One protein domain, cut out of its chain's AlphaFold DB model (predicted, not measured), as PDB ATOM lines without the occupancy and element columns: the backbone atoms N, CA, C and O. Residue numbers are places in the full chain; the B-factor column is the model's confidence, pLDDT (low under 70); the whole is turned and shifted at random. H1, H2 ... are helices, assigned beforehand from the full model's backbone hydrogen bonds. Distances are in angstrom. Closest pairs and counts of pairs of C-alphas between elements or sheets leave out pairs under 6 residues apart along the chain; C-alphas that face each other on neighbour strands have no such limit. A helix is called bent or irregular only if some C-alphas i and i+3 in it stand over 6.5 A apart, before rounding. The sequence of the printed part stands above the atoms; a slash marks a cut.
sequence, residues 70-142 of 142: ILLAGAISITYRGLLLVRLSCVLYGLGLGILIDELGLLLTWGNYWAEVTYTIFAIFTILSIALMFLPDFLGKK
ATOM      1  N   ILE A  70      -0.711  41.867  -5.722       98.12
ATOM      2  CA  ILE A  70      -1.529  42.955  -6.281       98.12
ATOM      3  C   ILE A  70      -1.562  44.157  -5.327       98.12
ATOM      4  O   ILE A  70      -1.362  45.292  -5.764       98.12
ATOM      5  N   LEU A  71      -1.771  43.924  -4.028       98.12
ATOM      6  CA  LEU A  71      -1.795  44.985  -3.016       98.12
ATOM      7  C   LEU A  71      -0.444  45.701  -2.907       98.12
ATOM      8  O   LEU A  71      -0.403  46.933  -2.895       98.12
ATOM      9  N   LEU A  72       0.662  44.953  -2.895       98.00
ATOM     10  CA  LEU A  72       2.013  45.518  -2.890       98.00
ATOM     11  C   LEU A  72       2.287  46.331  -4.158       98.00
ATOM     12  O   LEU A  72       2.808  47.444  -4.079       98.00
ATOM     13  N   ALA A  73       1.897  45.814  -5.323       97.94
ATOM     14  CA  ALA A  73       2.049  46.523  -6.585       97.94
ATOM     15  C   ALA A  73       1.298  47.860  -6.587       97.94
ATOM     16  O   ALA A  73       1.859  48.879  -7.008       97.94
ATOM     17  N   GLY A  74       0.057  47.854  -6.085       96.75
ATOM     18  CA  GLY A  74      -0.777  49.041  -5.919       96.75
ATOM     19  C   GLY A  74      -0.150  50.058  -4.967       96.75
ATOM     20  O   GLY A  74      -0.006  51.223  -5.336       96.75
ATOM     21  N   ALA A  75       0.307  49.613  -3.794       97.69
ATOM     22  CA  ALA A  75       0.985  50.469  -2.822       97.69
ATOM     23  C   ALA A  75       2.227  51.144  -3.431       97.69
ATOM     24  O   ALA A  75       2.361  52.365  -3.368       97.69
ATOM     25  N   ILE A  76       3.092  50.378  -4.106       97.00
ATOM     26  CA  ILE A  76       4.297  50.921  -4.753       97.00
ATOM     27  C   ILE A  76       3.926  51.939  -5.844       97.00
ATOM     28  O   ILE A  76       4.538  53.004  -5.920       97.00
ATOM     29  N   SER A  77       2.908  51.646  -6.657       94.56
ATOM     30  CA  SER A  77       2.476  52.504  -7.771       94.56
ATOM     31  C   SER A  77       1.879  53.838  -7.300       94.56
ATOM     32  O   SER A  77       2.039  54.868  -7.956       94.56
ATOM     33  N   ILE A  78       1.208  53.837  -6.143       95.75
ATOM     34  CA  ILE A  78       0.644  55.047  -5.532       95.75
ATOM     35  C   ILE A  78       1.750  55.903  -4.908       95.75
ATOM     36  O   ILE A  78       1.762  57.122  -5.087       95.75
ATOM     37  N   THR A  79       2.681  55.277  -4.184       96.62
ATOM     38  CA  THR A  79       3.693  55.991  -3.394       96.62
ATOM     39  C   THR A  79       4.863  56.498  -4.236       96.62
ATOM     40  O   THR A  79       5.414  57.557  -3.938       96.62
ATOM     41  N   TYR A  80       5.251  55.786  -5.297       93.88
ATOM     42  CA  TYR A  80       6.492  56.060  -6.022       93.88
ATOM     43  C   TYR A  80       6.274  56.328  -7.514       93.88
ATOM     44  O   TYR A  80       5.392  55.768  -8.156       93.88
ATOM     45  N   ARG A  81       7.124  57.185  -8.101       87.44
ATOM     46  CA  ARG A  81       7.049  57.592  -9.522       87.44
ATOM     47  C   ARG A  81       8.274  57.199 -10.360       87.44
ATOM     48  O   ARG A  81       8.319  57.482 -11.553       87.44
ATOM     49  N   GLY A  82       9.271  56.552  -9.754       91.94
ATOM     50  CA  GLY A  82      10.496  56.138 -10.445       91.94
ATOM     51  C   GLY A  82      10.232  55.045 -11.486       91.94
ATOM     52  O   GLY A  82       9.491  54.104 -11.216       91.94
ATOM     53  N   LEU A  83      10.875  55.129 -12.658       89.94
ATOM     54  CA  LEU A  83      10.646  54.195 -13.772       89.94
ATOM     55  C   LEU A  83      10.846  52.723 -13.374       89.94
ATOM     56  O   LEU A  83      10.056  51.870 -13.773       89.94
ATOM     57  N   LEU A  84      11.880  52.430 -12.578       93.69
ATOM     58  CA  LEU A  84      12.141  51.085 -12.058       93.69
ATOM     59  C   LEU A  84      10.973  50.585 -11.195       93.69
ATOM     60  O   LEU A  84      10.509  49.466 -11.383       93.69
ATOM     61  N   LEU A  85      10.483  51.428 -10.285       95.56
ATOM     62  CA  LEU A  85       9.412  51.079  -9.351       95.56
ATOM     63  C   LEU A  85       8.075  50.909 -10.070       95.56
ATOM     64  O   LEU A  85       7.349  49.969  -9.773       95.56
ATOM     65  N   VAL A  86       7.797  51.727 -11.089       92.88
ATOM     66  CA  VAL A  86       6.624  51.543 -11.959       92.88
ATOM     67  C   VAL A  86       6.685  50.194 -12.679       92.88
ATOM     68  O   VAL A  86       5.699  49.462 -12.698       92.88
ATOM     69  N   ARG A  87       7.843  49.826 -13.245       95.31
ATOM     70  CA  ARG A  87       8.015  48.518 -13.903       95.31
ATOM     71  C   ARG A  87       7.869  47.361 -12.918       95.31
ATOM     72  O   ARG A  87       7.216  46.377 -13.250       95.31
ATOM     73  N   LEU A  88       8.437  47.494 -11.720       97.44
ATOM     74  CA  LEU A  88       8.287  46.512 -10.651       97.44
ATOM     75  C   LEU A  88       6.811  46.341 -10.269       97.44
ATOM     76  O   LEU A  88       6.338  45.211 -10.216       97.44
ATOM     77  N   SER A  89       6.065  47.435 -10.095       97.62
ATOM     78  CA  SER A  89       4.618  47.386  -9.869       97.62
ATOM     79  C   SER A  89       3.888  46.655 -10.993       97.62
ATOM     80  O   SER A  89       3.059  45.804 -10.700       97.62
ATOM     81  N   CYS A  90       4.205  46.912 -12.267       97.69
ATOM     82  CA  CYS A  90       3.588  46.183 -13.380       97.69
ATOM     83  C   CYS A  90       3.839  44.669 -13.300       97.69
ATOM     84  O   CYS A  90       2.913  43.891 -13.511       97.69
ATOM     85  N   VAL A  91       5.069  44.256 -12.977       98.44
ATOM     86  CA  VAL A  91       5.434  42.835 -12.861       98.44
ATOM     87  C   VAL A  91       4.747  42.178 -11.666       98.44
ATOM     88  O   VAL A  91       4.165  41.110 -11.818       98.44
ATOM     89  N   LEU A  92       4.772  42.809 -10.488       98.38
ATOM     90  CA  LEU A  92       4.110  42.285  -9.289       98.38
ATOM     91  C   LEU A  92       2.594  42.187  -9.486       98.38
ATOM     92  O   LEU A  92       1.988  41.179  -9.137       98.38
ATOM     93  N   TYR A  93       1.997  43.213 -10.096       98.31
ATOM     94  CA  TYR A  93       0.571  43.245 -10.396       98.31
ATOM     95  C   TYR A  93       0.182  42.125 -11.361       98.31
ATOM     96  O   TYR A  93      -0.778  41.403 -11.107       98.31
ATOM     97  N   GLY A  94       0.940  41.950 -12.447       98.31
ATOM     98  CA  GLY A  94       0.683  40.890 -13.411       98.31
ATOM     99  C   GLY A  94       0.893  39.500 -12.817       98.31
ATOM    100  O   GLY A  94      -0.030  38.696 -12.882       98.31
ATOM    101  N   LEU A  95       2.025  39.227 -12.152       98.38
ATOM    102  CA  LEU A  95       2.246  37.956 -11.441       98.38
ATOM    103  C   LEU A  95       1.083  37.637 -10.497       98.38
ATOM    104  O   LEU A  95       0.532  36.539 -10.549       98.38
ATOM    105  N   GLY A  96       0.684  38.613  -9.677       97.88
ATOM    106  CA  GLY A  96      -0.415  38.449  -8.738       97.88
ATOM    107  C   GLY A  96      -1.749  38.154  -9.423       97.88
ATOM    108  O   GLY A  96      -2.470  37.258  -8.988       97.88
ATOM    109  N   LEU A  97      -2.047  38.833 -10.536       97.69
ATOM    110  CA  LEU A  97      -3.226  38.552 -11.359       97.69
ATOM    111  C   LEU A  97      -3.207  37.148 -11.960       97.69
ATOM    112  O   LEU A  97      -4.233  36.480 -11.945       97.69
ATOM    113  N   GLY A  98      -2.067  36.696 -12.484       97.31
ATOM    114  CA  GLY A  98      -1.931  35.360 -13.066       97.31
ATOM    115  C   GLY A  98      -2.229  34.255 -12.057       97.31
ATOM    116  O   GLY A  98      -3.018  33.355 -12.337       97.31
ATOM    117  N   ILE A  99      -1.645  34.378 -10.861       96.00
ATOM    118  CA  ILE A  99      -1.868  33.464  -9.733       96.00
ATOM    119  C   ILE A  99      -3.329  33.526  -9.259       96.00
ATOM    120  O   ILE A  99      -3.926  32.502  -8.951       96.00
ATOM    121  N   LEU A 100      -3.928  34.719  -9.215       95.44
ATOM    122  CA  LEU A 100      -5.323  34.888  -8.810       95.44
ATOM    123  C   LEU A 100      -6.292  34.253  -9.815       95.44
ATOM    124  O   LEU A 100      -7.207  33.543  -9.405       95.44
ATOM    125  N   ILE A 101      -6.099  34.499 -11.117       95.19
ATOM    126  CA  ILE A 101      -6.954  33.956 -12.184       95.19
ATOM    127  C   ILE A 101      -6.925  32.428 -12.182       95.19
ATOM    128  O   ILE A 101      -7.958  31.809 -12.430       95.19
ATOM    129  N   ASP A 102      -5.778  31.829 -11.858       94.00
ATOM    130  CA  ASP A 102      -5.619  30.380 -11.755       94.00
ATOM    131  C   ASP A 102      -6.652  29.707 -10.834       94.00
ATOM    132  O   ASP A 102      -7.135  28.613 -11.125       94.00
ATOM    133  N   GLU A 103      -7.041  30.404  -9.768       90.50
ATOM    134  CA  GLU A 103      -7.949  29.911  -8.732       90.50
ATOM    135  C   GLU A 103      -9.412  30.306  -8.972       90.50
ATOM    136  O   GLU A 103     -10.316  29.817  -8.295       90.50
ATOM    137  N   LEU A 104      -9.697  31.167  -9.955       90.38
ATOM    138  CA  LEU A 104     -11.067  31.629 -10.194       90.38
ATOM    139  C   LEU A 104     -12.003  30.494 -10.600       90.38
ATOM    140  O   LEU A 104     -13.156  30.499 -10.180       90.38
ATOM    141  N   GLY A 105     -11.542  29.506 -11.371       86.88
ATOM    142  CA  GLY A 105     -12.374  28.343 -11.681       86.88
ATOM    143  C   GLY A 105     -12.684  27.514 -10.451       86.88
ATOM    144  O   GLY A 105     -13.850  27.183 -10.262       86.88
ATOM    145  N   LEU A 106     -11.703  27.277  -9.574       87.94
ATOM    146  CA  LEU A 106     -11.929  26.599  -8.298       87.94
ATOM    147  C   LEU A 106     -13.015  27.320  -7.486       87.94
ATOM    148  O   LEU A 106     -13.967  26.687  -7.032       87.94
ATOM    149  N   LEU A 107     -12.900  28.645  -7.355       87.44
ATOM    150  CA  LEU A 107     -13.830  29.474  -6.582       87.44
ATOM    151  C   LEU A 107     -15.234  29.517  -7.199       87.44
ATOM    152  O   LEU A 107     -16.224  29.347  -6.492       87.44
ATOM    153  N   LEU A 108     -15.337  29.719  -8.514       89.88
ATOM    154  CA  LEU A 108     -16.621  29.837  -9.216       89.88
ATOM    155  C   LEU A 108     -17.362  28.503  -9.333       89.88
ATOM    156  O   LEU A 108     -18.587  28.486  -9.439       89.88
ATOM    157  N   THR A 109     -16.629  27.393  -9.319       89.19
ATOM    158  CA  THR A 109     -17.192  26.041  -9.442       89.19
ATOM    159  C   THR A 109     -17.196  25.266  -8.130       89.19
ATOM    160  O   THR A 109     -17.477  24.070  -8.136       89.19
ATOM    161  N   TRP A 110     -16.933  25.945  -7.009       85.12
ATOM    162  CA  TRP A 110     -17.035  25.379  -5.663       85.12
ATOM    163  C   TRP A 110     -16.160  24.132  -5.458       85.12
ATOM    164  O   TRP A 110     -16.587  23.157  -4.845       85.12
ATOM    165  N   GLY A 111     -14.924  24.171  -5.963       82.00
ATOM    166  CA  GLY A 111     -13.918  23.136  -5.705       82.00
ATOM    167  C   GLY A 111     -13.415  22.372  -6.931       82.00
ATOM    168  O   GLY A 111     -12.538  21.524  -6.781       82.00
ATOM    169  N   ASN A 112     -13.887  22.668  -8.147       85.19
ATOM    170  CA  ASN A 112     -13.302  22.072  -9.351       85.19
ATOM    171  C   ASN A 112     -12.106  22.898  -9.864       85.19
ATOM    172  O   ASN A 112     -12.252  23.849 -10.630       85.19
ATOM    173  N   TYR A 113     -10.896  22.493  -9.466       82.19
ATOM    174  CA  TYR A 113      -9.642  23.148  -9.869       82.19
ATOM    175  C   TYR A 113      -9.368  23.078 -11.385       82.19
ATOM    176  O   TYR A 113      -8.730  23.959 -11.972       82.19
ATOM    177  N   TRP A 114      -9.871  22.029 -12.037       85.50
ATOM    178  CA  TRP A 114      -9.700  21.776 -13.469       85.50
ATOM    179  C   TRP A 114     -10.817  22.384 -14.318       85.50
ATOM    180  O   TRP A 114     -10.915  22.089 -15.509       85.50
ATOM    181  N   ALA A 115     -11.664  23.229 -13.725       90.62
ATOM    182  CA  ALA A 115     -12.758  23.866 -14.431       90.62
ATOM    183  C   ALA A 115     -12.257  24.673 -15.639       90.62
ATOM    184  O   ALA A 115     -11.433  25.583 -15.514       90.62
ATOM    185  N   GLU A 116     -12.832  24.387 -16.809       91.06
ATOM    186  CA  GLU A 116     -12.467  25.035 -18.074       91.06
ATOM    187  C   GLU A 116     -12.641  26.560 -18.036       91.06
ATOM    188  O   GLU A 116     -11.941  27.299 -18.731       91.06
ATOM    189  N   VAL A 117     -13.538  27.043 -17.167       91.69
ATOM    190  CA  VAL A 117     -13.815  28.466 -16.963       91.69
ATOM    191  C   VAL A 117     -12.552  29.270 -16.634       91.69
ATOM    192  O   VAL A 117     -12.448  30.413 -17.074       91.69
ATOM    193  N   THR A 118     -11.560  28.685 -15.952       93.19
ATOM    194  CA  THR A 118     -10.292  29.369 -15.668       93.19
ATOM    195  C   THR A 118      -9.548  29.746 -16.949       93.19
ATOM    196  O   THR A 118      -9.098  30.884 -17.096       93.19
ATOM    197  N   TYR A 119      -9.454  28.821 -17.909       94.25
ATOM    198  CA  TYR A 119      -8.788  29.079 -19.186       94.25
ATOM    199  C   TYR A 119      -9.553  30.115 -20.004       94.25
ATOM    200  O   TYR A 119      -8.940  30.997 -20.602       94.25
ATOM    201  N   THR A 120     -10.886  30.064 -19.975       95.19
ATOM    202  CA  THR A 120     -11.738  31.061 -20.633       95.19
ATOM    203  C   THR A 120     -11.518  32.457 -20.053       95.19
ATOM    204  O   THR A 120     -11.334  33.411 -20.808       95.19
ATOM    205  N   ILE A 121     -11.466  32.593 -18.724       95.44
ATOM    206  CA  ILE A 121     -11.184  33.875 -18.063       95.44
ATOM    207  C   ILE A 121      -9.792  34.384 -18.453       95.44
ATOM    208  O   ILE A 121      -9.645  35.553 -18.815       95.44
ATOM    209  N   PHE A 122      -8.778  33.515 -18.439       96.31
ATOM    210  CA  PHE A 122      -7.419  33.899 -18.820       96.31
ATOM    211  C   PHE A 122      -7.315  34.297 -20.308       96.31
ATOM    212  O   PHE A 122      -6.622  35.259 -20.660       96.31
ATOM    213  N   ALA A 123      -8.043  33.611 -21.193       96.88
ATOM    214  CA  ALA A 123      -8.128  33.947 -22.612       96.88
ATOM    215  C   ALA A 123      -8.794  35.314 -22.831       96.88
ATOM    216  O   ALA A 123      -8.257  36.147 -23.562       96.88
ATOM    217  N   ILE A 124      -9.908  35.590 -22.144       96.75
ATOM    218  CA  ILE A 124     -10.569  36.903 -22.175       96.75
ATOM    219  C   ILE A 124      -9.615  37.990 -21.668       96.75
ATOM    220  O   ILE A 124      -9.454  39.016 -22.328       96.75
ATOM    221  N   PHE A 125      -8.929  37.760 -20.546       96.75
ATOM    222  CA  PHE A 125      -7.921  38.684 -20.021       96.75
ATOM    223  C   PHE A 125      -6.806  38.970 -21.041       96.75
ATOM    224  O   PHE A 125      -6.398  40.122 -21.215       96.75
ATOM    225  N   THR A 126      -6.347  37.946 -21.760       96.69
ATOM    226  CA  THR A 126      -5.350  38.090 -22.830       96.69
ATOM    227  C   THR A 126      -5.880  38.941 -23.982       96.69
ATOM    228  O   THR A 126      -5.211  39.888 -24.394       96.69
ATOM    229  N   ILE A 127      -7.099  38.675 -24.457       96.38
ATOM    230  CA  ILE A 127      -7.735  39.456 -25.529       96.38
ATOM    231  C   ILE A 127      -7.893  40.919 -25.108       96.38
ATOM    232  O   ILE A 127      -7.536  41.814 -25.872       96.38
ATOM    233  N   LEU A 128      -8.365  41.178 -23.887       95.19
ATOM    234  CA  LEU A 128      -8.511  42.535 -23.353       95.19
ATOM    235  C   LEU A 128      -7.164  43.248 -23.209       95.19
ATOM    236  O   LEU A 128      -7.066  44.438 -23.505       95.19
ATOM    237  N   SER A 129      -6.115  42.533 -22.799       94.50
ATOM    238  CA  SER A 129      -4.762  43.087 -22.695       94.50
ATOM    239  C   SER A 129      -4.212  43.479 -24.066       94.50
ATOM    240  O   SER A 129      -3.701  44.587 -24.227       94.50
ATOM    241  N   ILE A 130      -4.369  42.611 -25.070       92.88
ATOM    242  CA  ILE A 130      -3.991  42.892 -26.462       92.88
ATOM    243  C   ILE A 130      -4.804  44.076 -26.990       92.88
ATOM    244  O   ILE A 130      -4.229  45.027 -27.521       92.88
ATOM    245  N   ALA A 131      -6.122  44.066 -26.783       92.00
ATOM    246  CA  ALA A 131      -6.982  45.178 -27.156       92.00
ATOM    247  C   ALA A 131      -6.468  46.475 -26.522       92.00
ATOM    248  O   ALA A 131      -6.211  47.421 -27.243       92.00
ATOM    249  N   LEU A 132      -6.181  46.526 -25.221       89.88
ATOM    250  CA  LEU A 132      -5.677  47.736 -24.562       89.88
ATOM    251  C   LEU A 132      -4.319  48.229 -25.109       89.88
ATOM    252  O   LEU A 132      -4.056  49.438 -25.120       89.88
ATOM    253  N   MET A 133      -3.454  47.325 -25.582       90.12
ATOM    254  CA  MET A 133      -2.187  47.700 -26.225       90.12
ATOM    255  C   MET A 133      -2.413  48.428 -27.561       90.12
ATOM    256  O   MET A 133      -1.759  49.451 -27.810       90.12
ATOM    257  N   PHE A 134      -3.353  47.939 -28.377       87.00
ATOM    258  CA  PHE A 134      -3.558  48.366 -29.769       87.00
ATOM    259  C   PHE A 134      -4.821  49.208 -30.012       87.00
ATOM    260  O   PHE A 134      -4.988  49.772 -31.089       87.00
ATOM    261  N   LEU A 135      -5.712  49.345 -29.027       82.81
ATOM    262  CA  LEU A 135      -7.003  50.024 -29.171       82.81
ATOM    263  C   LEU A 135      -6.837  51.455 -29.707       82.81
ATOM    264  O   LEU A 135      -7.603  51.836 -30.586       82.81
ATOM    265  N   PRO A 136      -5.829  52.242 -29.282       76.31
ATOM    266  CA  PRO A 136      -5.650  53.590 -29.824       76.31
ATOM    267  C   PRO A 136      -5.098  53.633 -31.249       76.31
ATOM    268  O   PRO A 136      -5.297  54.637 -31.921       76.31
ATOM    269  N   ASP A 137      -4.463  52.560 -31.732       78.38
ATOM    270  CA  ASP A 137      -4.132  52.432 -33.159       78.38
ATOM    271  C   ASP A 137      -5.396  52.194 -33.993       78.38
ATOM    272  O   ASP A 137      -5.486  52.647 -35.132       78.38
ATOM    273  N   PHE A 138      -6.386  51.513 -33.406       70.31
ATOM    274  CA  PHE A 138      -7.631  51.129 -34.068       70.31
ATOM    275  C   PHE A 138      -8.711  52.222 -34.020       70.31
ATOM    276  O   PHE A 138      -9.399  52.453 -35.009       70.31
ATOM    277  N   LEU A 139      -8.845  52.931 -32.892       74.00
ATOM    278  CA  LEU A 139      -9.808  54.031 -32.704       74.00
ATOM    279  C   LEU A 139      -9.384  55.350 -33.379       74.00
ATOM    280  O   LEU A 139     -10.151  56.310 -33.386       74.00
ATOM    281  N   GLY A 140      -8.201  55.380 -33.994       62.34
ATOM    282  CA  GLY A 140      -7.808  56.402 -34.956       62.34
ATOM    283  C   GLY A 140      -7.007  57.572 -34.384       62.34
ATOM    284  O   GLY A 140      -7.402  58.218 -33.415       62.34
ATOM    285  N   LYS A 141      -5.885  57.852 -35.059       53.88
ATOM    286  CA  LYS A 141      -5.387  59.168 -35.515       53.88
ATOM    287  C   LYS A 141      -4.020  58.941 -36.184       53.88
ATOM    288  O   LYS A 141      -3.002  58.895 -35.498       53.88
ATOM    289  N   LYS A 142      -4.017  58.733 -37.509       45.69
ATOM    290  CA  LYS A 142      -2.875  59.174 -38.328       45.69
ATOM    291  C   LYS A 142      -2.802  60.696 -38.267       45.69
ATOM    292  O   LYS A 142      -3.889  61.309 -38.158       45.69
TER     293      LYS A 142
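What this domain is: This is residues 70 to 142 of the 142 residues of an uncharacterized protein of Candidatus Aenigmarchaeota archaeon (UniProt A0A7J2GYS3). A long helix, H2, and a second long helix, H3, make an open V, meeting where the chain turns between them, while the short helix H1 folds back along the first half of H2 on the side away from H3. Residues 126 to 142, of which 126 to 138 belong to H3, stand free and stick out from the rest. The printed part has 73 residues with three named helices, in the order H1, H2, H3, and no named strand; the class is all helix. The whole is loose, with a radius of gyration of the C-alphas of 15.8 A, and flat, spanning 43 by 34 by 13 A.

Where its parts are: H2, the longest helix, holds residues 83 to 108 and measures 36.8 A from C-alpha 83 at (10.646, 54.195, -13.772) to C-alpha 108. It has a kink of 36 degrees near residue 102 and is irregular, with C-alphas 102 and 105 7.1 A apart. H1, residues 70 to 79, begins with C-alpha 70 at (-1.529, 42.955, -6.281) and is 14.3 A long. H3, residues 117 to 138, is 29.1 A long and ends with C-alpha 138 at (-7.631, 51.129, -34.068). It has a kink of 41 degrees near residue 132 and is irregular, with C-alphas 133 and 136 7.7 A apart.

How they stand to each other: H2 touches H1 with its residues 85 to 97 alone; the closest C-alphas, of Ala 73 and Ser 89, are 4.3 A apart. This helical hairpin has a shallow tilt of 27 degrees, opposite ways. H2 touches H3 through residues 101 to 105 and 117 to 122 alone, the closest C-alphas being those of Gly 105 and Thr 118, 4.6 A apart. They too form a helical hairpin, opposite ways at a steep tilt of 37 degrees, only just past shallow. H1 and H3 are apart. Every O i to N i+4 pair is within hydrogen-bond range in H1, against 19 of 22 in H2 and 16 of 18 in H3.

The domain as a whole: The C-alphas farthest apart, of Gly 111 and Lys 142, are 49.8 A apart. The printed part has no cut; the link from H1 to H2 is tight and that from H2 to H3 is short. Mean pLDDT of the printed part is 90.8, and residues 140 to 142 are under 70.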